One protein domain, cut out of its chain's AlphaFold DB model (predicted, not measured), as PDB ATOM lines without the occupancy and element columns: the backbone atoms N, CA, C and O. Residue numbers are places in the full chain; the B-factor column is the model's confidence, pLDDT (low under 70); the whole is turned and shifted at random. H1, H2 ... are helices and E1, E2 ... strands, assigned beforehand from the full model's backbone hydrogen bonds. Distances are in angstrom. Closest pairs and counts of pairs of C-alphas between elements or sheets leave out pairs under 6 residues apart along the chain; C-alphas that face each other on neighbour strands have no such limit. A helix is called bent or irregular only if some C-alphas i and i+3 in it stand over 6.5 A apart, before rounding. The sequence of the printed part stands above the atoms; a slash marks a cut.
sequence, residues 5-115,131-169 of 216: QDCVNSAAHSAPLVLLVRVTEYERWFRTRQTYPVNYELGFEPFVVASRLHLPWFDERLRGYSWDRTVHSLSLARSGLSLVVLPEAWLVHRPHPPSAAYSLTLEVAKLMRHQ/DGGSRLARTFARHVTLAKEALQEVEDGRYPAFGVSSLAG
ATOM      1  N   GLN A   5     -12.886 -12.869 -46.714       30.62
ATOM      2  CA  GLN A   5     -12.141 -12.418 -45.543       30.62
ATOM      3  C   GLN A   5     -12.874 -12.717 -44.221       30.62
ATOM      4  O   GLN A   5     -12.226 -13.005 -43.215       30.62
ATOM      5  N   ASP A   6     -14.210 -12.728 -44.223       31.31
ATOM      6  CA  ASP A   6     -15.021 -13.039 -43.037       31.31
ATOM      7  C   ASP A   6     -14.945 -14.533 -42.668       31.31
ATOM      8  O   ASP A   6     -14.889 -14.880 -41.487       31.31
ATOM      9  N   CYS A   7     -14.854 -15.430 -43.661       33.00
ATOM     10  CA  CYS A   7     -14.639 -16.867 -43.438       33.00
ATOM     11  C   CYS A   7     -13.246 -17.172 -42.871       33.00
ATOM     12  O   CYS A   7     -13.117 -18.009 -41.978       33.00
ATOM     13  N   VAL A   8     -12.209 -16.482 -43.356       35.53
ATOM     14  CA  VAL A   8     -10.826 -16.658 -42.881       35.53
ATOM     15  C   VAL A   8     -10.659 -16.123 -41.455       35.53
ATOM     16  O   VAL A   8     -10.065 -16.791 -40.610       35.53
ATOM     17  N   ASN A   9     -11.247 -14.965 -41.146       30.19
ATOM     18  CA  ASN A   9     -11.138 -14.348 -39.821       30.19
ATOM     19  C   ASN A   9     -11.958 -15.087 -38.744       30.19
ATOM     20  O   ASN A   9     -11.551 -15.130 -37.584       30.19
ATOM     21  N   SER A  10     -13.064 -15.742 -39.116       34.00
ATOM     22  CA  SER A  10     -13.813 -16.636 -38.219       34.00
ATOM     23  C   SER A  10     -13.081 -17.957 -37.927       34.00
ATOM     24  O   SER A  10     -13.384 -18.607 -36.926       34.00
ATOM     25  N   ALA A  11     -12.143 -18.376 -38.783       34.97
ATOM     26  CA  ALA A  11     -11.457 -19.668 -38.699       34.97
ATOM     27  C   ALA A  11     -10.210 -19.664 -37.793       34.97
ATOM     28  O   ALA A  11      -9.616 -20.719 -37.564       34.97
ATOM     29  N   ALA A  12      -9.829 -18.512 -37.227       29.44
ATOM     30  CA  ALA A  12      -8.635 -18.358 -36.389       29.44
ATOM     31  C   ALA A  12      -8.651 -19.184 -35.077       29.44
ATOM     32  O   ALA A  12      -7.643 -19.239 -34.383       29.44
ATOM     33  N   HIS A  13      -9.757 -19.867 -34.752       34.34
ATOM     34  CA  HIS A  13      -9.872 -20.788 -33.608       34.34
ATOM     35  C   HIS A  13     -10.078 -22.263 -34.014       34.34
ATOM     36  O   HIS A  13     -10.367 -23.106 -33.166       34.34
ATOM     37  N   SER A  14      -9.931 -22.611 -35.299       35.97
ATOM     38  CA  SER A  14     -10.250 -23.951 -35.810       35.97
ATOM     39  C   SER A  14      -9.279 -24.404 -36.905       35.97
ATOM     40  O   SER A  14      -9.487 -24.145 -38.091       35.97
ATOM     41  N   ALA A  15      -8.258 -25.171 -36.511       48.91
ATOM     42  CA  ALA A  15      -7.337 -25.866 -37.417       48.91
ATOM     43  C   ALA A  15      -8.001 -26.641 -38.591       48.91
ATOM     44  O   ALA A  15      -7.416 -26.640 -39.675       48.91
ATOM     45  N   PRO A  16      -9.211 -27.239 -38.462       54.88
ATOM     46  CA  PRO A  16      -9.837 -27.985 -39.561       54.88
ATOM     47  C   PRO A  16     -10.167 -27.141 -40.801       54.88
ATOM     48  O   PRO A  16     -10.001 -27.608 -41.925       54.88
ATOM     49  N   LEU A  17     -10.601 -25.885 -40.627       56.50
ATOM     50  CA  LEU A  17     -10.991 -25.027 -41.757       56.50
ATOM     51  C   LEU A  17      -9.781 -24.551 -42.571       56.50
ATOM     52  O   LEU A  17      -9.877 -24.391 -43.784       56.50
ATOM     53  N   VAL A  18      -8.627 -24.381 -41.926       64.81
ATOM     54  CA  VAL A  18      -7.391 -23.930 -42.583       64.81
ATOM     55  C   VAL A  18      -6.866 -24.983 -43.565       64.81
ATOM     56  O   VAL A  18      -6.388 -24.635 -44.644       64.81
ATOM     57  N   LEU A  19      -6.980 -26.267 -43.213       67.44
ATOM     58  CA  LEU A  19      -6.547 -27.374 -44.072       67.44
ATOM     59  C   LEU A  19      -7.424 -27.499 -45.320       67.44
ATOM     60  O   LEU A  19      -6.895 -27.618 -46.424       67.44
ATOM     61  N   LEU A  20      -8.746 -27.388 -45.150       66.75
ATOM     62  CA  LEU A  20      -9.713 -27.378 -46.252       66.75
ATOM     63  C   LEU A  20      -9.410 -26.275 -47.269       66.75
ATOM     64  O   LEU A  20      -9.371 -26.529 -48.469       66.75
ATOM     65  N   VAL A  21      -9.163 -25.054 -46.797       74.38
ATOM     66  CA  VAL A  21      -8.896 -23.917 -47.688       74.38
ATOM     67  C   VAL A  21      -7.572 -24.082 -48.438       74.38
ATOM     68  O   VAL A  21      -7.498 -23.743 -49.623       74.38
ATOM     69  N   ARG A  22      -6.540 -24.605 -47.761       85.56
ATOM     70  CA  ARG A  22      -5.194 -24.747 -48.324       85.56
ATOM     71  C   ARG A  22      -5.121 -25.836 -49.390       85.56
ATOM     72  O   ARG A  22      -4.728 -25.528 -50.509       85.56
ATOM     73  N   VAL A  23      -5.509 -27.070 -49.059       88.25
ATOM     74  CA  VAL A  23      -5.344 -28.223 -49.965       88.25
ATOM     75  C   VAL A  23      -6.220 -28.086 -51.206       88.25
ATOM     76  O   VAL A  23      -5.766 -28.348 -52.314       88.25
ATOM     77  N   THR A  24      -7.459 -27.616 -51.045       88.94
ATOM     78  CA  THR A  24      -8.369 -27.398 -52.177       88.94
ATOM     79  C   THR A  24      -7.934 -26.221 -53.060       88.94
ATOM     80  O   THR A  24      -8.438 -26.104 -54.169       88.94
ATOM     81  N   GLU A  25      -7.003 -25.358 -52.633       90.69
ATOM     82  CA  GLU A  25      -6.634 -24.121 -53.343       90.69
ATOM     83  C   GLU A  25      -7.878 -23.279 -53.696       90.69
ATOM     84  O   GLU A  25      -8.194 -23.068 -54.866       90.69
ATOM     85  N   TYR A  26      -8.620 -22.799 -52.690       88.31
ATOM     86  CA  TYR A  26      -9.947 -22.177 -52.882       88.31
ATOM     87  C   TYR A  26     -10.013 -21.079 -53.962       88.31
ATOM     88  O   TYR A  26     -10.995 -20.997 -54.695       88.31
ATOM     89  N   GLU A  27      -8.971 -20.255 -54.098       90.25
ATOM     90  CA  GLU A  27      -8.893 -19.233 -55.154       90.25
ATOM     91  C   GLU A  27      -8.870 -19.841 -56.561       90.25
ATOM     92  O   GLU A  27      -9.498 -19.319 -57.485       90.25
ATOM     93  N   ARG A  28      -8.156 -20.957 -56.733       92.38
ATOM     94  CA  ARG A  28      -8.132 -21.708 -57.986       92.38
ATOM     95  C   ARG A  28      -9.465 -22.402 -58.204       92.38
ATOM     96  O   ARG A  28     -10.035 -22.227 -59.279       92.38
ATOM     97  N   TRP A  29      -9.962 -23.121 -57.194       93.50
ATOM     98  CA  TRP A  29     -11.261 -23.801 -57.215       93.50
ATOM     99  C   TRP A  29     -12.374 -22.866 -57.696       93.50
ATOM    100  O   TRP A  29     -13.091 -23.193 -58.633       93.50
ATOM    101  N   PHE A  30     -12.456 -21.665 -57.118       92.12
ATOM    102  CA  PHE A  30     -13.509 -20.694 -57.412       92.12
ATOM    103  C   PHE A  30     -13.472 -20.155 -58.853       92.12
ATOM    104  O   PHE A  30     -14.492 -19.717 -59.384       92.12
ATOM    105  N   ARG A  31     -12.298 -20.144 -59.495       95.25
ATOM    106  CA  ARG A  31     -12.098 -19.542 -60.828       95.25
ATOM    107  C   ARG A  31     -12.052 -20.563 -61.956       95.25
ATOM    108  O   ARG A  31     -12.273 -20.203 -63.113       95.25
ATOM    109  N   THR A  32     -11.704 -21.806 -61.650       95.31
ATOM    110  CA  THR A  32     -11.529 -22.856 -62.651       95.31
ATOM    111  C   THR A  32     -12.806 -23.662 -62.844       95.31
ATOM    112  O   THR A  32     -13.574 -23.872 -61.916       95.31
ATOM    113  N   ARG A  33     -13.004 -24.166 -64.063       94.06
ATOM    114  CA  ARG A  33     -13.988 -25.222 -64.364       94.06
ATOM    115  C   ARG A  33     -13.335 -26.570 -64.657       94.06
ATOM    116  O   ARG A  33     -14.013 -27.565 -64.877       94.06
ATOM    117  N   GLN A  34     -12.006 -26.591 -64.718       95.06
ATOM    118  CA  GLN A  34     -11.227 -27.781 -65.030       95.06
ATOM    119  C   GLN A  34     -10.810 -28.475 -63.744       95.06
ATOM    120  O   GLN A  34     -10.344 -27.820 -62.810       95.06
ATOM    121  N   THR A  35     -10.943 -29.795 -63.730       95.50
ATOM    122  CA  THR A  35     -10.482 -30.660 -62.646       95.50
ATOM    123  C   THR A  35      -8.974 -30.558 -62.470       95.50
ATOM    124  O   THR A  35      -8.246 -30.449 -63.461       95.50
ATOM    125  N   TYR A  36      -8.485 -30.634 -61.236       95.12
ATOM    126  CA  TYR A  36      -7.049 -30.581 -60.970       95.12
ATOM    127  C   TYR A  36      -6.640 -31.493 -59.815       95.12
ATOM    128  O   TYR A  36      -7.407 -31.659 -58.866       95.12
ATOM    129  N   PRO A  37      -5.442 -32.095 -59.891       94.38
ATOM    130  CA  PRO A  37      -4.935 -32.929 -58.818       94.38
ATOM    131  C   PRO A  37      -4.518 -32.077 -57.619       94.38
ATOM    132  O   PRO A  37      -4.053 -30.947 -57.785       94.38
ATOM    133  N   VAL A  38      -4.632 -32.656 -56.428       93.19
ATOM    134  CA  VAL A  38      -4.134 -32.085 -55.173       93.19
ATOM    135  C   VAL A  38      -3.360 -33.140 -54.395       93.19
ATOM    136  O   VAL A  38      -3.610 -34.339 -54.524       93.19
ATOM    137  N   ASN A  39      -2.413 -32.694 -53.574       90.88
ATOM    138  CA  ASN A  39      -1.698 -33.578 -52.664       90.88
ATOM    139  C   ASN A  39      -2.417 -33.606 -51.322       90.88
ATOM    140  O   ASN A  39      -2.801 -32.566 -50.793       90.88
ATOM    141  N   TYR A  40      -2.577 -34.803 -50.768       89.31
ATOM    142  CA  TYR A  40      -3.120 -34.950 -49.428       89.31
ATOM    143  C   TYR A  40      -2.204 -34.295 -48.391       89.31
ATOM    144  O   TYR A  40      -0.983 -34.445 -48.441       89.31
ATOM    145  N   GLU A  41      -2.812 -33.651 -47.401       89.88
ATOM    146  CA  GLU A  41      -2.132 -33.185 -46.201       89.88
ATOM    147  C   GLU A  41      -2.842 -33.737 -44.965       89.88
ATOM    148  O   GLU A  41      -4.069 -33.823 -44.926       89.88
ATOM    149  N   LEU A  42      -2.079 -34.124 -43.940       86.19
ATOM    150  CA  LEU A  42      -2.640 -34.768 -42.754       86.19
ATOM    151  C   LEU A  42      -3.697 -33.884 -42.074       86.19
ATOM    152  O   LEU A  42      -3.430 -32.735 -41.726       86.19
ATOM    153  N   GLY A  43      -4.884 -34.454 -41.855       83.31
ATOM    154  CA  GLY A  43      -6.035 -33.760 -41.270       83.31
ATOM    155  C   GLY A  43      -6.936 -33.077 -42.301       83.31
ATOM    156  O   GLY A  43      -7.963 -32.512 -41.929       83.31
ATOM    157  N   PHE A  44      -6.585 -33.124 -43.589       87.19
ATOM    158  CA  PHE A  44      -7.517 -32.798 -44.658       87.19
ATOM    159  C   PHE A  44      -8.576 -33.902 -44.737       87.19
ATOM    160  O   PHE A  44      -8.258 -35.057 -44.987       87.19
ATOM    161  N   GLU A  45      -9.841 -33.564 -44.499       87.25
ATOM    162  CA  GLU A  45     -10.946 -34.529 -44.514       87.25
ATOM    163  C   GLU A  45     -11.898 -34.229 -45.680       87.25
ATOM    164  O   GLU A  45     -12.997 -33.690 -45.469       87.25
ATOM    165  N   PRO A  46     -11.492 -34.561 -46.921       86.75
ATOM    166  CA  PRO A  46     -12.351 -34.423 -48.081       86.75
ATOM    167  C   PRO A  46     -13.546 -35.359 -47.922       86.75
ATOM    168  O   PRO A  46     -13.480 -36.419 -47.284       86.75
ATOM    169  N   PHE A  47     -14.695 -34.965 -48.452       86.69
ATOM    170  CA  PHE A  47     -15.677 -35.996 -48.776       86.69
ATOM    171  C   PHE A  47     -15.098 -36.741 -50.013       86.69
ATOM    172  O   PHE A  47     -14.152 -36.268 -50.606       86.69
ATOM    173  N   VAL A  48     -15.521 -37.938 -50.402       87.38
ATOM    174  CA  VAL A  48     -14.959 -38.557 -51.628       87.38
ATOM    175  C   VAL A  48     -16.034 -39.325 -52.361       87.38
ATOM    176  O   VAL A  48     -16.949 -39.869 -51.741       87.38
ATOM    177  N   VAL A  49     -15.918 -39.396 -53.682       85.44
ATOM    178  CA  VAL A  49     -16.654 -40.369 -54.495       85.44
ATOM    179  C   VAL A  49     -15.624 -41.262 -55.160       85.44
ATOM    180  O   VAL A  49     -14.647 -40.806 -55.727       85.44
ATOM    181  N   ALA A  50     -15.777 -42.564 -55.022       83.00
ATOM    182  CA  ALA A  50     -14.849 -43.508 -55.615       83.00
ATOM    183  C   ALA A  50     -15.496 -44.886 -55.641       83.00
ATOM    184  O   ALA A  50     -16.476 -45.157 -54.939       83.00
ATOM    185  N   SER A  51     -14.942 -45.770 -56.467       81.38
ATOM    186  CA  SER A  51     -15.383 -47.157 -56.501       81.38
ATOM    187  C   SER A  51     -15.127 -47.812 -55.149       81.38
ATOM    188  O   SER A  51     -13.987 -47.894 -54.693       81.38
ATOM    189  N   ARG A  52     -16.184 -48.360 -54.542       78.44
ATOM    190  CA  ARG A  52     -16.091 -49.154 -53.307       78.44
ATOM    191  C   ARG A  52     -15.113 -50.323 -53.405       78.44
ATOM    192  O   ARG A  52     -14.654 -50.788 -52.374       78.44
ATOM    193  N   LEU A  53     -14.818 -50.808 -54.612       77.31
ATOM    194  CA  LEU A  53     -13.863 -51.898 -54.827       77.31
ATOM    195  C   LEU A  53     -12.411 -51.478 -54.561       77.31
ATOM    196  O   LEU A  53     -11.567 -52.339 -54.340       77.31
ATOM    197  N   HIS A  54     -12.126 -50.175 -54.595       75.56
ATOM    198  CA  HIS A  54     -10.780 -49.620 -54.442       75.56
ATOM    199  C   HIS A  54     -10.610 -48.800 -53.160       75.56
ATOM    200  O   HIS A  54      -9.514 -48.322 -52.892       75.56
ATOM    201  N   LEU A  55     -11.676 -48.629 -52.373       78.62
ATOM    202  CA  LEU A  55     -11.611 -47.906 -51.109       78.62
ATOM    203  C   LEU A  55     -11.339 -48.876 -49.950       78.62
ATOM    204  O   LEU A  55     -12.051 -49.878 -49.834       78.62
ATOM    205  N   PRO A  56     -10.379 -48.566 -49.059       78.12
ATOM    206  CA  PRO A  56     -10.264 -49.257 -47.792       78.12
ATOM    207  C   PRO A  56     -11.527 -49.011 -46.964       78.12
ATOM    208  O   PRO A  56     -12.220 -47.993 -47.103       78.12
ATOM    209  N   TRP A  57     -11.827 -49.963 -46.091       80.94
ATOM    210  CA  TRP A  57     -12.915 -49.821 -45.134       80.94
ATOM    211  C   TRP A  57     -12.527 -48.828 -44.038       80.94
ATOM    212  O   TRP A  57     -11.355 -48.685 -43.698       80.94
ATOM    213  N   PHE A  58     -13.524 -48.153 -43.467       84.44
ATOM    214  CA  PHE A  58     -13.307 -47.412 -42.228       84.44
ATOM    215  C   PHE A  58     -12.941 -48.382 -41.109       84.44
ATOM    216  O   PHE A  58     -13.565 -49.434 -40.966       84.44
ATOM    217  N   ASP A  59     -11.958 -47.993 -40.308       84.44
ATOM    218  CA  ASP A  59     -11.510 -48.768 -39.162       84.44
ATOM    219  C   ASP A  59     -12.452 -48.571 -37.979       84.44
ATOM    220  O   ASP A  59     -12.557 -47.502 -37.376       84.44
ATOM    221  N   GLU A  60     -13.162 -49.637 -37.644       83.44
ATOM    222  CA  GLU A  60     -14.181 -49.633 -36.610       83.44
ATOM    223  C   GLU A  60     -13.620 -49.510 -35.186       83.44
ATOM    224  O   GLU A  60     -14.388 -49.223 -34.260       83.44
ATOM    225  N   ARG A  61     -12.295 -49.640 -34.996       81.88
ATOM    226  CA  ARG A  61     -11.628 -49.263 -33.737       81.88
ATOM    227  C   ARG A  61     -11.819 -47.774 -33.440       81.88
ATOM    228  O   ARG A  61     -11.847 -47.394 -32.273       81.88
ATOM    229  N   LEU A  62     -12.006 -46.957 -34.480       81.81
ATOM    230  CA  LEU A  62     -12.229 -45.511 -34.411       81.81
ATOM    231  C   LEU A  62     -13.719 -45.143 -34.341       81.81
ATOM    232  O   LEU A  62     -14.107 -44.019 -34.656       81.81
ATOM    233  N   ARG A  63     -14.583 -46.063 -33.891       80.56
ATOM    234  CA  ARG A  63     -15.993 -45.753 -33.637       80.56
ATOM    235  C   ARG A  63     -16.119 -44.668 -32.566       80.56
ATOM    236  O   ARG A  63     -15.771 -44.873 -31.408       80.56
ATOM    237  N   GLY A  64     -16.740 -43.554 -32.929       75.75
ATOM    238  CA  GLY A  64     -16.942 -42.420 -32.036       75.75
ATOM    239  C   GLY A  64     -16.888 -41.124 -32.823       75.75
ATOM    240  O   GLY A  64     -17.144 -41.119 -34.023       75.75
ATOM    241  N   TYR A  65     -16.578 -40.025 -32.143       75.12
ATOM    242  CA  TYR A  65     -16.278 -38.772 -32.821       75.12
ATOM    243  C   TYR A  65     -14.761 -38.634 -33.009       75.12
ATOM    244  O   TYR A  65     -14.017 -38.771 -32.035       75.12
ATOM    245  N   SER A  66     -14.346 -38.261 -34.228       81.56
ATOM    246  CA  SER A  66     -12.980 -37.908 -34.654       81.56
ATOM    247  C   SER A  66     -12.097 -39.064 -35.140       81.56
ATOM    248  O   SER A  66     -12.213 -40.199 -34.680       81.56
ATOM    249  N   TRP A  67     -11.125 -38.693 -35.987       85.31
ATOM    250  CA  TRP A  67      -9.989 -39.475 -36.512       85.31
ATOM    251  C   TRP A  67     -10.298 -40.551 -37.552       85.31
ATOM    252  O   TRP A  67      -9.408 -40.900 -38.323       85.31
ATOM    253  N   ASP A  68     -11.534 -41.026 -37.629       87.38
ATOM    254  CA  ASP A  68     -11.994 -41.987 -38.631       87.38
ATOM    255  C   ASP A  68     -11.754 -41.483 -40.064       87.38
ATOM    256  O   ASP A  68     -11.108 -42.160 -40.866       87.38
ATOM    257  N   ARG A  69     -12.200 -40.260 -40.374       87.69
ATOM    258  CA  ARG A  69     -12.038 -39.660 -41.707       87.69
ATOM    259  C   ARG A  69     -10.595 -39.292 -42.016       87.69
ATOM    260  O   ARG A  69     -10.160 -39.493 -43.147       87.69
ATOM    261  N   THR A  70      -9.845 -38.799 -41.034       89.12
ATOM    262  CA  THR A  70      -8.426 -38.452 -41.199       89.12
ATOM    263  C   THR A  70      -7.581 -39.688 -41.535       89.12
ATOM    264  O   THR A  70      -6.798 -39.658 -42.484       89.12
ATOM    265  N   VAL A  71      -7.746 -40.790 -40.793       88.88
ATOM    266  CA  VAL A  71      -7.016 -42.044 -41.047       88.88
ATOM    267  C   VAL A  71      -7.427 -42.640 -42.393       88.88
ATOM    268  O   VAL A  71      -6.563 -43.030 -43.179       88.88
ATOM    269  N   HIS A  72      -8.729 -42.647 -42.699       89.12
ATOM    270  CA  HIS A  72      -9.237 -43.114 -43.990       89.12
ATOM    271  C   HIS A  72      -8.652 -42.309 -45.156       89.12
ATOM    272  O   HIS A  72      -8.099 -42.892 -46.084       89.12
ATOM    273  N   SER A  73      -8.672 -40.977 -45.075       89.31
ATOM    274  CA  SER A  73      -8.165 -40.096 -46.135       89.31
ATOM    275  C   SER A  73      -6.654 -40.234 -46.335       89.31
ATOM    276  O   SER A  73      -6.186 -40.262 -47.474       89.31
ATOM    277  N   LEU A  74      -5.888 -40.403 -45.251       90.00
ATOM    278  CA  LEU A  74      -4.463 -40.718 -45.353       90.00
ATOM    279  C   LEU A  74      -4.250 -42.074 -46.040       90.00
ATOM    280  O   LEU A  74      -3.418 -42.176 -46.938       90.00
ATOM    281  N   SER A  75      -5.018 -43.102 -45.669       89.00
ATOM    282  CA  SER A  75      -4.935 -44.422 -46.305       89.00
ATOM    283  C   SER A  75      -5.217 -44.346 -47.809       89.00
ATOM    284  O   SER A  75      -4.467 -44.917 -48.600       89.00
ATOM    285  N   LEU A  76      -6.211 -43.554 -48.226       87.50
ATOM    286  CA  LEU A  76      -6.465 -43.277 -49.643       87.50
ATOM    287  C   LEU A  76      -5.254 -42.651 -50.327       87.50
ATOM    288  O   LEU A  76      -4.810 -43.156 -51.359       87.50
ATOM    289  N   ALA A  77      -4.684 -41.606 -49.733       87.94
ATOM    290  CA  ALA A  77      -3.521 -40.919 -50.282       87.94
ATOM    291  C   ALA A  77      -2.284 -41.826 -50.407       87.94
ATOM    292  O   ALA A  77      -1.462 -41.635 -51.300       87.94
ATOM    293  N   ARG A  78      -2.153 -42.833 -49.533       87.69
ATOM    294  CA  ARG A  78      -1.059 -43.820 -49.569       87.69
ATOM    295  C   ARG A  78      -1.357 -45.057 -50.422       87.69
ATOM    296  O   ARG A  78      -0.438 -45.811 -50.717       87.69
ATOM    297  N   SER A  79      -2.595 -45.247 -50.876       83.38
ATOM    298  CA  SER A  79      -3.007 -46.401 -51.698       83.38
ATOM    299  C   SER A  79      -2.640 -46.295 -53.187       83.38
ATOM    300  O   SER A  79      -2.927 -47.207 -53.962       83.38
ATOM    301  N   GLY A  80      -2.022 -45.185 -53.609       83.00
ATOM    302  CA  GLY A  80      -1.706 -44.908 -55.016       83.00
ATOM    303  C   GLY A  80      -2.856 -44.274 -55.806       83.00
ATOM    304  O   GLY A  80      -2.716 -44.028 -57.004       83.00
ATOM    305  N   LEU A  81      -3.984 -43.979 -55.152       85.50
ATOM    306  CA  LEU A  81      -5.055 -43.167 -55.726       85.50
ATOM    307  C   LEU A  81      -4.634 -41.694 -55.800       85.50
ATOM    308  O   LEU A  81      -3.966 -41.171 -54.911       85.50
ATOM    309  N   SER A  82      -5.066 -41.011 -56.859       88.44
ATOM    310  CA  SER A  82      -4.897 -39.562 -56.992       88.44
ATOM    311  C   SER A  82      -6.126 -38.837 -56.461       88.44
ATOM    312  O   SER A  82      -7.250 -39.156 -56.851       88.44
ATOM    313  N   LEU A  83      -5.911 -37.838 -55.607       90.19
ATOM    314  CA  LEU A  83      -6.957 -36.899 -55.216       90.19
ATOM    315  C   LEU A  83      -7.091 -35.824 -56.290       90.19
ATOM    316  O   LEU A  83      -6.106 -35.199 -56.689       90.19
ATOM    317  N   VAL A  84      -8.315 -35.624 -56.767       93.56
ATOM    318  CA  VAL A  84      -8.641 -34.660 -57.818       93.56
ATOM    319  C   VAL A  84      -9.825 -33.833 -57.353       93.56
ATOM    320  O   VAL A  84     -10.858 -34.383 -56.987       93.56
ATOM    321  N   VAL A  85      -9.681 -32.513 -57.412       93.06
ATOM    322  CA  VAL A  85     -10.766 -31.580 -57.124       93.06
ATOM    323  C   VAL A  85     -11.662 -31.454 -58.353       93.06
ATOM    324  O   VAL A  85     -11.180 -31.253 -59.474       93.06
ATOM    325  N   LEU A  86     -12.975 -31.512 -58.127       93.88
ATOM    326  CA  LEU A  86     -14.012 -31.244 -59.123       93.88
ATOM    327  C   LEU A  86     -14.648 -29.867 -58.857       93.88
ATOM    328  O   LEU A  86     -15.469 -29.747 -57.950       93.88
ATOM    329  N   PRO A  87     -14.322 -28.821 -59.636       91.75
ATOM    330  CA  PRO A  87     -14.799 -27.464 -59.349       91.75
ATOM    331  C   PRO A  87     -16.320 -27.298 -59.442       91.75
ATOM    332  O   PRO A  87     -16.921 -26.564 -58.665       91.75
ATOM    333  N   GLU A  88     -16.954 -28.025 -60.363       91.75
ATOM    334  CA  GLU A  88     -18.402 -27.960 -60.619       91.75
ATOM    335  C   GLU A  88     -19.234 -28.797 -59.625       91.75
ATOM    336  O   GLU A  88     -20.460 -28.849 -59.706       91.75
ATOM    337  N   ALA A  89     -18.574 -29.461 -58.675       88.19
ATOM    338  CA  ALA A  89     -19.162 -30.381 -57.715       88.19
ATOM    339  C   ALA A  89     -18.932 -29.872 -56.289       88.19
ATOM    340  O   ALA A  89     -17.818 -29.905 -55.773       88.19
ATOM    341  N   TRP A  90     -19.994 -29.415 -55.627       85.44
ATOM    342  CA  TRP A  90     -19.895 -28.815 -54.297       85.44
ATOM    343  C   TRP A  90     -21.038 -29.237 -53.377       85.44
ATOM    344  O   TRP A  90     -22.130 -29.604 -53.815       85.44
ATOM    345  N   LEU A  91     -20.769 -29.172 -52.072       82.06
ATOM    346  CA  LEU A  91     -21.741 -29.402 -51.006       82.06
ATOM    347  C   LEU A  91     -21.887 -28.145 -50.171       82.06
ATOM    348  O   LEU A  91     -20.926 -27.417 -49.934       82.06
ATOM    349  N   VAL A  92     -23.085 -27.962 -49.629       81.94
ATOM    350  CA  VAL A  92     -23.328 -26.984 -48.574       81.94
ATOM    351  C   VAL A  92     -23.522 -27.741 -47.279       81.94
ATOM    352  O   VAL A  92     -24.506 -28.463 -47.104       81.94
ATOM    353  N   HIS A  93     -22.591 -27.558 -46.349       80.38
ATOM    354  CA  HIS A  93     -22.818 -27.973 -44.977       80.38
ATOM    355  C   HIS A  93     -23.877 -27.058 -44.358       80.38
ATOM    356  O   HIS A  93     -23.688 -25.845 -44.268       80.38
ATOM    357  N   ARG A  94     -25.008 -27.630 -43.939       85.50
ATOM    358  CA  ARG A  94     -26.029 -26.872 -43.210       85.50
ATOM    359  C   ARG A  94     -25.623 -26.777 -41.742       85.50
ATOM    360  O   ARG A  94     -25.484 -27.835 -41.129       85.50
ATOM    361  N   PRO A  95     -25.493 -25.566 -41.171       85.44
ATOM    362  CA  PRO A  95     -25.227 -25.412 -39.750       85.44
ATOM    363  C   PRO A  95     -26.243 -26.194 -38.920       85.44
ATOM    364  O   PRO A  95     -27.450 -26.119 -39.159       85.44
ATOM    365  N   HIS A  96     -25.748 -26.948 -37.948       83.75
ATOM    366  CA  HIS A  96     -26.573 -27.736 -37.046       83.75
ATOM    367  C   HIS A  96     -25.955 -27.761 -35.644       83.75
ATOM    368  O   HIS A  96     -24.745 -27.557 -35.504       83.75
ATOM    369  N   PRO A  97     -26.754 -28.025 -34.592       85.75
ATOM    370  CA  PRO A  97     -26.224 -28.209 -33.250       85.75
ATOM    371  C   PRO A  97     -25.175 -29.327 -33.207       85.75
ATOM    372  O   PRO A  97     -25.255 -30.277 -34.000       85.75
ATOM    373  N   PRO A  98     -24.203 -29.258 -32.287       79.50
ATOM    374  CA  PRO A  98     -23.216 -30.311 -32.165       79.50
ATOM    375  C   PRO A  98     -23.856 -31.640 -31.760       79.50
ATOM    376  O   PRO A  98     -24.839 -31.681 -31.018       79.50
ATOM    377  N   SER A  99     -23.291 -32.748 -32.238       80.25
ATOM    378  CA  SER A  99     -23.778 -34.073 -31.856       80.25
ATOM    379  C   SER A  99     -23.457 -34.375 -30.386       80.25
ATOM    380  O   SER A  99     -22.541 -33.796 -29.792       80.25
ATOM    381  N   ALA A 100     -24.186 -35.323 -29.789       80.94
ATOM    382  CA  ALA A 100     -23.884 -35.793 -28.436       80.94
ATOM    383  C   ALA A 100     -22.448 -36.340 -28.339       80.94
ATOM    384  O   ALA A 100     -21.729 -36.023 -27.396       80.94
ATOM    385  N   ALA A 101     -22.008 -37.094 -29.354       76.00
ATOM    386  CA  ALA A 101     -20.649 -37.625 -29.428       76.00
ATOM    387  C   ALA A 101     -19.593 -36.509 -29.517       76.00
ATOM    388  O   ALA A 101     -18.600 -36.563 -28.800       76.00
ATOM    389  N   TYR A 102     -19.833 -35.471 -30.327       78.12
ATOM    390  CA  TYR A 102     -18.950 -34.305 -30.402       78.12
ATOM    391  C   TYR A 102     -18.821 -33.593 -29.058       78.12
ATOM    392  O   TYR A 102     -17.718 -33.305 -28.596       78.12
ATOM    393  N   SER A 103     -19.965 -33.324 -28.429       81.12
ATOM    394  CA  SER A 103     -20.024 -32.608 -27.156       81.12
ATOM    395  C   SER A 103     -19.249 -33.371 -26.085       81.12
ATOM    396  O   SER A 103     -18.421 -32.796 -25.387       81.12
ATOM    397  N   LEU A 104     -19.434 -34.691 -26.029       77.44
ATOM    398  CA  LEU A 104     -18.721 -35.578 -25.117       77.44
ATOM    399  C   LEU A 104     -17.202 -35.532 -25.329       77.44
ATOM    400  O   LEU A 104     -16.446 -35.398 -24.371       77.44
ATOM    401  N   THR A 105     -16.756 -35.593 -26.586       72.12
ATOM    402  CA  THR A 105     -15.339 -35.471 -26.947       72.12
ATOM    403  C   THR A 105     -14.743 -34.137 -26.494       72.12
ATOM    404  O   THR A 105     -13.645 -34.122 -25.936       72.12
ATOM    405  N   LEU A 106     -15.454 -33.021 -26.685       72.19
ATOM    406  CA  LEU A 106     -14.978 -31.709 -26.243       72.19
ATOM    407  C   LEU A 106     -14.869 -31.602 -24.723       72.19
ATOM    408  O   LEU A 106     -13.866 -31.086 -24.230       72.19
ATOM    409  N   GLU A 107     -15.874 -32.072 -23.987       75.69
ATOM    410  CA  GLU A 107     -15.870 -32.015 -22.522       75.69
ATOM    411  C   GLU A 107     -14.724 -32.844 -21.934       75.69
ATOM    412  O   GLU A 107     -13.983 -32.369 -21.075       75.69
ATOM    413  N   VAL A 108     -14.481 -34.041 -22.472       70.56
ATOM    414  CA  VAL A 108     -13.343 -34.868 -22.053       70.56
ATOM    415  C   VAL A 108     -12.008 -34.208 -22.392       70.56
ATOM    416  O   VAL A 108     -11.101 -34.193 -21.562       70.56
ATOM    417  N   ALA A 109     -11.880 -33.624 -23.585       68.56
ATOM    418  CA  ALA A 109     -10.662 -32.919 -23.973       68.56
ATOM    419  C   ALA A 109     -10.372 -31.714 -23.059       68.56
ATOM    420  O   ALA A 109      -9.212 -31.435 -22.764       68.56
ATOM    421  N   LYS A 110     -11.404 -31.001 -22.584       73.62
ATOM    422  CA  LYS A 110     -11.252 -29.924 -21.591       73.62
ATOM    423  C   LYS A 110     -10.778 -30.460 -20.239       73.62
ATOM    424  O   LYS A 110      -9.826 -29.915 -19.692       73.62
ATOM    425  N   LEU A 111     -11.389 -31.537 -19.740       68.56
ATOM    426  CA  LEU A 111     -11.002 -32.169 -18.472       68.56
ATOM    427  C   LEU A 111      -9.534 -32.618 -18.480       68.56
ATOM    428  O   LEU A 111      -8.801 -32.338 -17.536       68.56
ATOM    429  N   MET A 112      -9.086 -33.241 -19.573       63.81
ATOM    430  CA  MET A 112      -7.696 -33.686 -19.725       63.81
ATOM    431  C   MET A 112      -6.690 -32.527 -19.759       63.81
ATOM    432  O   MET A 112      -5.580 -32.674 -19.257       63.81
ATOM    433  N   ARG A 113      -7.057 -31.372 -20.333       63.09
ATOM    434  CA  ARG A 113      -6.180 -30.186 -20.358       63.09
ATOM    435  C   ARG A 113      -5.981 -29.588 -18.968       63.09
ATOM    436  O   ARG A 113      -4.854 -29.273 -18.614       63.09
ATOM    437  N   HIS A 114      -7.040 -29.507 -18.164       57.34
ATOM    438  CA  HIS A 114      -6.940 -28.967 -16.805       57.34
ATOM    439  C   HIS A 114      -6.180 -29.883 -15.833       57.34
ATOM    440  O   HIS A 114      -5.575 -29.388 -14.891       57.34
ATOM    441  N   GLN A 115      -6.143 -31.199 -16.071       53.62
ATOM    442  CA  GLN A 115      -5.316 -32.120 -15.275       53.62
ATOM    443  C   GLN A 115      -3.809 -32.007 -15.576       53.62
ATOM    444  O   GLN A 115      -2.997 -32.420 -14.756       53.62
ATOM    445  N   ASP A 131     -16.800 -42.833 -10.547       49.44
ATOM    446  CA  ASP A 131     -16.101 -43.166 -11.794       49.44
ATOM    447  C   ASP A 131     -16.985 -43.112 -13.061       49.44
ATOM    448  O   ASP A 131     -17.075 -44.058 -13.844       49.44
ATOM    449  N   GLY A 132     -17.693 -41.997 -13.263       49.50
ATOM    450  CA  GLY A 132     -18.344 -41.686 -14.548       49.50
ATOM    451  C   GLY A 132     -17.420 -40.901 -15.487       49.50
ATOM    452  O   GLY A 132     -17.279 -41.228 -16.667       49.50
ATOM    453  N   GLY A 133     -16.739 -39.890 -14.936       51.97
ATOM    454  CA  GLY A 133     -15.795 -39.037 -15.663       51.97
ATOM    455  C   GLY A 133     -14.463 -39.722 -15.979       51.97
ATOM    456  O   GLY A 133     -13.940 -39.541 -17.078       51.97
ATOM    457  N   SER A 134     -13.941 -40.568 -15.078       64.62
ATOM    458  CA  SER A 134     -12.654 -41.255 -15.290       64.62
ATOM    459  C   SER A 134     -12.752 -42.335 -16.374       64.62
ATOM    460  O   SER A 134     -11.878 -42.424 -17.239       64.62
ATOM    461  N   ARG A 135     -13.845 -43.110 -16.410       68.62
ATOM    462  CA  ARG A 135     -14.078 -44.099 -17.474       68.62
ATOM    463  C   ARG A 135     -14.140 -43.458 -18.858       68.62
ATOM    464  O   ARG A 135     -13.499 -43.949 -19.784       68.62
ATOM    465  N   LEU A 136     -14.882 -42.361 -18.993       67.62
ATOM    466  CA  LEU A 136     -15.027 -41.642 -20.256       67.62
ATOM    467  C   LEU A 136     -13.699 -41.012 -20.709       67.62
ATOM    468  O   LEU A 136     -13.318 -41.142 -21.873       67.62
ATOM    469  N   ALA A 137     -12.970 -40.401 -19.773       69.56
ATOM    470  CA  ALA A 137     -11.623 -39.887 -19.988       69.56
ATOM    471  C   ALA A 137     -10.673 -40.984 -20.495       69.56
ATOM    472  O   ALA A 137     -10.003 -40.815 -21.515       69.56
ATOM    473  N   ARG A 138     -10.691 -42.158 -19.856       72.25
ATOM    474  CA  ARG A 138      -9.901 -43.329 -20.259       72.25
ATOM    475  C   ARG A 138     -10.288 -43.847 -21.644       72.25
ATOM    476  O   ARG A 138      -9.414 -44.195 -22.433       72.25
ATOM    477  N   THR A 139     -11.584 -43.881 -21.965       72.62
ATOM    478  CA  THR A 139     -12.071 -44.261 -23.299       72.62
ATOM    479  C   THR A 139     -11.584 -43.289 -24.371       72.62
ATOM    480  O   THR A 139     -11.104 -43.737 -25.408       72.62
ATOM    481  N   PHE A 140     -11.643 -41.981 -24.121       75.88
ATOM    482  CA  PHE A 140     -11.152 -40.981 -25.067       75.88
ATOM    483  C   PHE A 140      -9.630 -41.031 -25.241       75.88
ATOM    484  O   PHE A 140      -9.150 -41.011 -26.370       75.88
ATOM    485  N   ALA A 141      -8.867 -41.163 -24.150       75.31
ATOM    486  CA  ALA A 141      -7.416 -41.341 -24.219       75.31
ATOM    487  C   ALA A 141      -7.051 -42.558 -25.079       75.31
ATOM    488  O   ALA A 141      -6.219 -42.460 -25.977       75.31
ATOM    489  N   ARG A 142      -7.750 -43.681 -24.870       80.50
ATOM    490  CA  ARG A 142      -7.592 -44.882 -25.694       80.50
ATOM    491  C   ARG A 142      -7.945 -44.628 -27.162       80.50
ATOM    492  O   ARG A 142      -7.219 -45.100 -28.026       80.50
ATOM    493  N   HIS A 143      -9.012 -43.879 -27.449       80.00
ATOM    494  CA  HIS A 143      -9.398 -43.503 -28.818       80.00
ATOM    495  C   HIS A 143      -8.297 -42.708 -29.527       80.00
ATOM    496  O   HIS A 143      -7.966 -42.992 -30.673       80.00
ATOM    497  N   VAL A 144      -7.679 -41.749 -28.831       79.56
ATOM    498  CA  VAL A 144      -6.557 -40.960 -29.364       79.56
ATOM    499  C   VAL A 144      -5.322 -41.830 -29.602       79.56
ATOM    500  O   VAL A 144      -4.662 -41.673 -30.628       79.56
ATOM    501  N   THR A 145      -5.005 -42.753 -28.690       81.31
ATOM    502  CA  THR A 145      -3.898 -43.704 -28.882       81.31
ATOM    503  C   THR A 145      -4.128 -44.578 -30.112       81.31
ATOM    504  O   THR A 145      -3.255 -44.638 -30.972       81.31
ATOM    505  N   LEU A 146      -5.324 -45.159 -30.255       83.88
ATOM    506  CA  LEU A 146      -5.692 -45.971 -31.421       83.88
ATOM    507  C   LEU A 146      -5.592 -45.177 -32.728       83.88
ATOM    508  O   LEU A 146      -5.100 -45.697 -33.723       83.88
ATOM    509  N   ALA A 147      -6.013 -43.909 -32.731       84.81
ATOM    510  CA  ALA A 147      -5.873 -43.045 -33.899       84.81
ATOM    511  C   ALA A 147      -4.402 -42.825 -34.287       84.81
ATOM    512  O   ALA A 147      -4.061 -42.904 -35.464       84.81
ATOM    513  N   LYS A 148      -3.517 -42.583 -33.313       84.81
ATOM    514  CA  LYS A 148      -2.075 -42.419 -33.566       84.81
ATOM    515  C   LYS A 148      -1.438 -43.698 -34.102       84.81
ATOM    516  O   LYS A 148      -0.662 -43.633 -35.050       84.81
ATOM    517  N   GLU A 149      -1.781 -44.841 -33.515       86.56
ATOM    518  CA  GLU A 149      -1.329 -46.154 -33.984       86.56
ATOM    519  C   GLU A 149      -1.788 -46.405 -35.422       86.56
ATOM    520  O   GLU A 149      -0.970 -46.751 -36.266       86.56
ATOM    521  N   ALA A 150      -3.060 -46.136 -35.725       86.56
ATOM    522  CA  ALA A 150      -3.619 -46.285 -37.063       86.56
ATOM    523  C   ALA A 150      -2.921 -45.385 -38.099       86.56
ATOM    524  O   ALA A 150      -2.597 -45.842 -39.191       86.56
ATOM    525  N   LEU A 151      -2.635 -44.123 -37.762       87.69
ATOM    526  CA  LEU A 151      -1.866 -43.232 -38.640       87.69
ATOM    527  C   LEU A 151      -0.461 -43.782 -38.919       87.69
ATOM    528  O   LEU A 151      -0.024 -43.779 -40.068       87.69
ATOM    529  N   GLN A 152       0.225 -44.292 -37.892       86.50
ATOM    530  CA  GLN A 152       1.549 -44.893 -38.057       86.50
ATOM    531  C   GLN A 152       1.492 -46.184 -38.882       86.50
ATOM    532  O   GLN A 152       2.337 -46.403 -39.740       86.50
ATOM    533  N   GLU A 153       0.479 -47.027 -38.671       87.56
ATOM    534  CA  GLU A 153       0.241 -48.222 -39.483       87.56
ATOM    535  C   GLU A 153       0.071 -47.867 -40.969       87.56
ATOM    536  O   GLU A 153       0.572 -48.603 -41.820       87.56
ATOM    537  N   VAL A 154      -0.598 -46.752 -41.296       87.75
ATOM    538  CA  VAL A 154      -0.739 -46.291 -42.688       87.75
ATOM    539  C   VAL A 154       0.609 -45.883 -43.273       87.75
ATOM    540  O   VAL A 154       0.942 -46.321 -44.373       87.75
ATOM    541  N   GLU A 155       1.391 -45.084 -42.548       88.25
ATOM    542  CA  GLU A 155       2.718 -44.641 -43.003       88.25
ATOM    543  C   GLU A 155       3.703 -45.811 -43.157       88.25
ATOM    544  O   GLU A 155       4.473 -45.857 -44.113       88.25
ATOM    545  N   ASP A 156       3.624 -46.810 -42.276       87.88
ATOM    546  CA  ASP A 156       4.448 -48.021 -42.342       87.88
ATOM    547  C   ASP A 156       3.984 -49.015 -43.428       87.88
ATOM    548  O   ASP A 156       4.611 -50.060 -43.615       87.88
ATOM    549  N   GLY A 157       2.852 -48.763 -44.097       86.19
ATOM    550  CA  GLY A 157       2.242 -49.704 -45.043       86.19
ATOM    551  C   GLY A 157       1.692 -50.981 -44.389       86.19
ATOM    552  O   GLY A 157       1.519 -51.998 -45.060       86.19
ATOM    553  N   ARG A 158       1.430 -50.947 -43.077       84.62
ATOM    554  CA  ARG A 158       0.878 -52.058 -42.277       84.62
ATOM    555  C   ARG A 158      -0.622 -51.921 -42.005       84.62
ATOM    556  O   ARG A 158      -1.202 -52.808 -41.381       84.62
ATOM    557  N   TYR A 159      -1.239 -50.822 -42.436       82.81
ATOM    558  CA  TYR A 159      -2.659 -50.568 -42.221       82.81
ATOM    559  C   TYR A 159      -3.526 -51.602 -42.946       82.81
ATOM    560  O   TYR A 159      -3.271 -51.908 -44.116       82.81
ATOM    561  N   PRO A 160      -4.541 -52.170 -42.279       72.56
ATOM    562  CA  PRO A 160      -5.276 -53.287 -42.835       72.56
ATOM    563  C   PRO A 160      -6.189 -52.835 -43.982       72.56
ATOM    564  O   PRO A 160      -6.859 -51.807 -43.919       72.56
ATOM    565  N   ALA A 161      -6.238 -53.638 -45.048       62.72
ATOM    566  CA  ALA A 161      -7.079 -53.362 -46.219       62.72
ATOM    567  C   ALA A 161      -8.588 -53.549 -45.940       62.72
ATOM    568  O   ALA A 161      -9.442 -53.051 -46.677       62.72
ATOM    569  N   PHE A 162      -8.919 -54.286 -44.882       65.19
ATOM    570  CA  PHE A 162     -10.268 -54.572 -44.405       65.19
ATOM    571  C   PHE A 162     -10.332 -54.298 -42.901       65.19
ATOM    572  O   PHE A 162      -9.302 -54.315 -42.233       65.19
ATOM    573  N   GLY A 163     -11.524 -54.019 -42.367       60.25
ATOM    574  CA  GLY A 163     -11.648 -53.662 -40.952       60.25
ATOM    575  C   GLY A 163     -11.129 -54.755 -40.005       60.25
ATOM    576  O   GLY A 163     -11.014 -55.931 -40.362       60.25
ATOM    577  N   VAL A 164     -10.756 -54.333 -38.802       55.59
ATOM    578  CA  VAL A 164      -9.834 -55.048 -37.897       55.59
ATOM    579  C   VAL A 164     -10.547 -56.107 -37.041       55.59
ATOM    580  O   VAL A 164      -9.927 -56.972 -36.426       55.59
ATOM    581  N   SER A 165     -11.872 -56.076 -37.023       50.78
ATOM    582  CA  SER A 165     -12.756 -56.947 -36.265       50.78
ATOM    583  C   SER A 165     -13.752 -57.642 -37.182       50.78
ATOM    584  O   SER A 165     -14.101 -57.178 -38.266       50.78
ATOM    585  N   SER A 166     -14.313 -58.742 -36.689       42.91
ATOM    586  CA  SER A 166     -15.437 -59.435 -37.325       42.91
ATOM    587  C   SER A 166     -16.691 -58.557 -37.502       42.91
ATOM    588  O   SER A 166     -17.576 -58.917 -38.277       42.91
ATOM    589  N   LEU A 167     -16.766 -57.396 -36.832       42.66
ATOM    590  CA  LEU A 167     -17.825 -56.387 -36.981       42.66
ATOM    591  C   LEU A 167     -17.607 -55.431 -38.164       42.66
ATOM    592  O   LEU A 167     -18.554 -54.754 -38.562       42.66
ATOM    593  N   ALA A 168     -16.420 -55.427 -38.786       44.84
ATOM    594  CA  ALA A 168     -16.173 -54.761 -40.069       44.84
ATOM    595  C   ALA A 168     -17.075 -55.291 -41.198       44.84
ATOM    596  O   ALA A 168     -17.206 -54.677 -42.258       44.84
ATOM    597  N   GLY A 169     -17.772 -56.403 -40.949       39.66
ATOM    598  CA  GLY A 169     -18.956 -56.818 -41.677       39.66
ATOM    599  C   GLY A 169     -20.139 -55.863 -41.496       39.66
ATOM    600  O   GLY A 169     -21.221 -56.290 -41.097       39.66
TER     601      GLY A 169
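This is residues 5 to 115 and 131 to 169 of the 216 residues of an uncharacterized protein of Helicosporidium sp. ATCC 50920 (UniProt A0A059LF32). Two groups of parts make up this loosely joined model: the long helix H6 has H4 alongside its last part and H5 crossing it near its beginning, while the short helices H1, H2 and H3 follow one another away from that trio, with the tiny strand pair E1 and E2 between H3 and H4. Residues 9 to 13 of H1 and the link residues 92 to 98 stick out free. The printed part has 150 residues, with six named helices and two named strands in the order H1 H2 H3 E1 H4 E2 H5 H6; the sheet, E1 - E2, is antiparallel, and the class is mostly helix. The whole is only just compact, close to loose, with a radius of gyration of the C-alphas of 17.4 A and spans of 55 by 40 by 25 A.

Start with H1, residues 5 to 13, and H2, residues 15 to 23, which are close but not clearly touching; their closest C-alphas, those of Ala 11 and Leu 17, are 6.2 A apart. They stand at a steep tilt of 47 degrees, opposite ways. H3, residues 26 to 31, and H2 meet only through their link. Next, look at E1, residues 36 to 38, and E2, residues 83 to 85: they are antiparallel, with N 85 and O 36 at 2.8 A and N 38 and O 83 at 3.0 A, within hydrogen-bond range. The closest C-alphas of H2 and E1, those of Val 23 and Val 38, are 6.6 A apart. H4, residues 68 to 78, touches residues 147 to 155 of H6, residues 133 to 155, at a shallow tilt of 8 degrees, the same way; the closest C-alphas, those of Val 71 and Leu 151, are 5.8 A apart. H5, residues 100 to 115, touches H6 about perpendicular, at 82 degrees, with Val 108 and Ala 137 the closest C-alphas at 5.7 A. H4 and H5 are apart. Every O i to N i+4 pair is within hydrogen-bond range in H4, H5 and H6; the figures are 3 of 5 in H1, 4 of 5 in H2 and 1 of 2 in H3.

Find C-alpha 5 at (-12.141, -12.418, -45.543), where H1 begins; this helix is irregular, with C-alphas 10 and 13 7.4 A apart. H2 is 12.9 A long, and H4, from C-alpha 68 at (-11.994, -41.987, -38.631), is 15.6 A. H5 runs 23.1 A and H6 33.5 A, ending at C-alpha 155 at (2.718, -44.641, -43.003).

The two C-alphas farthest apart, those of Gln 34 and Asp 131, are 55.6 A apart. Residues 116 to 130 are not printed, and C-alphas 115 and 131 are 15.8 A apart across the cut. The links E1 to H4 and E2 to H5 are long. Mean pLDDT of the printed part is 76.3; look for values under 70 at residues 5 to 20, 109, 111 to 115, 131 to 137 and 161 to 169.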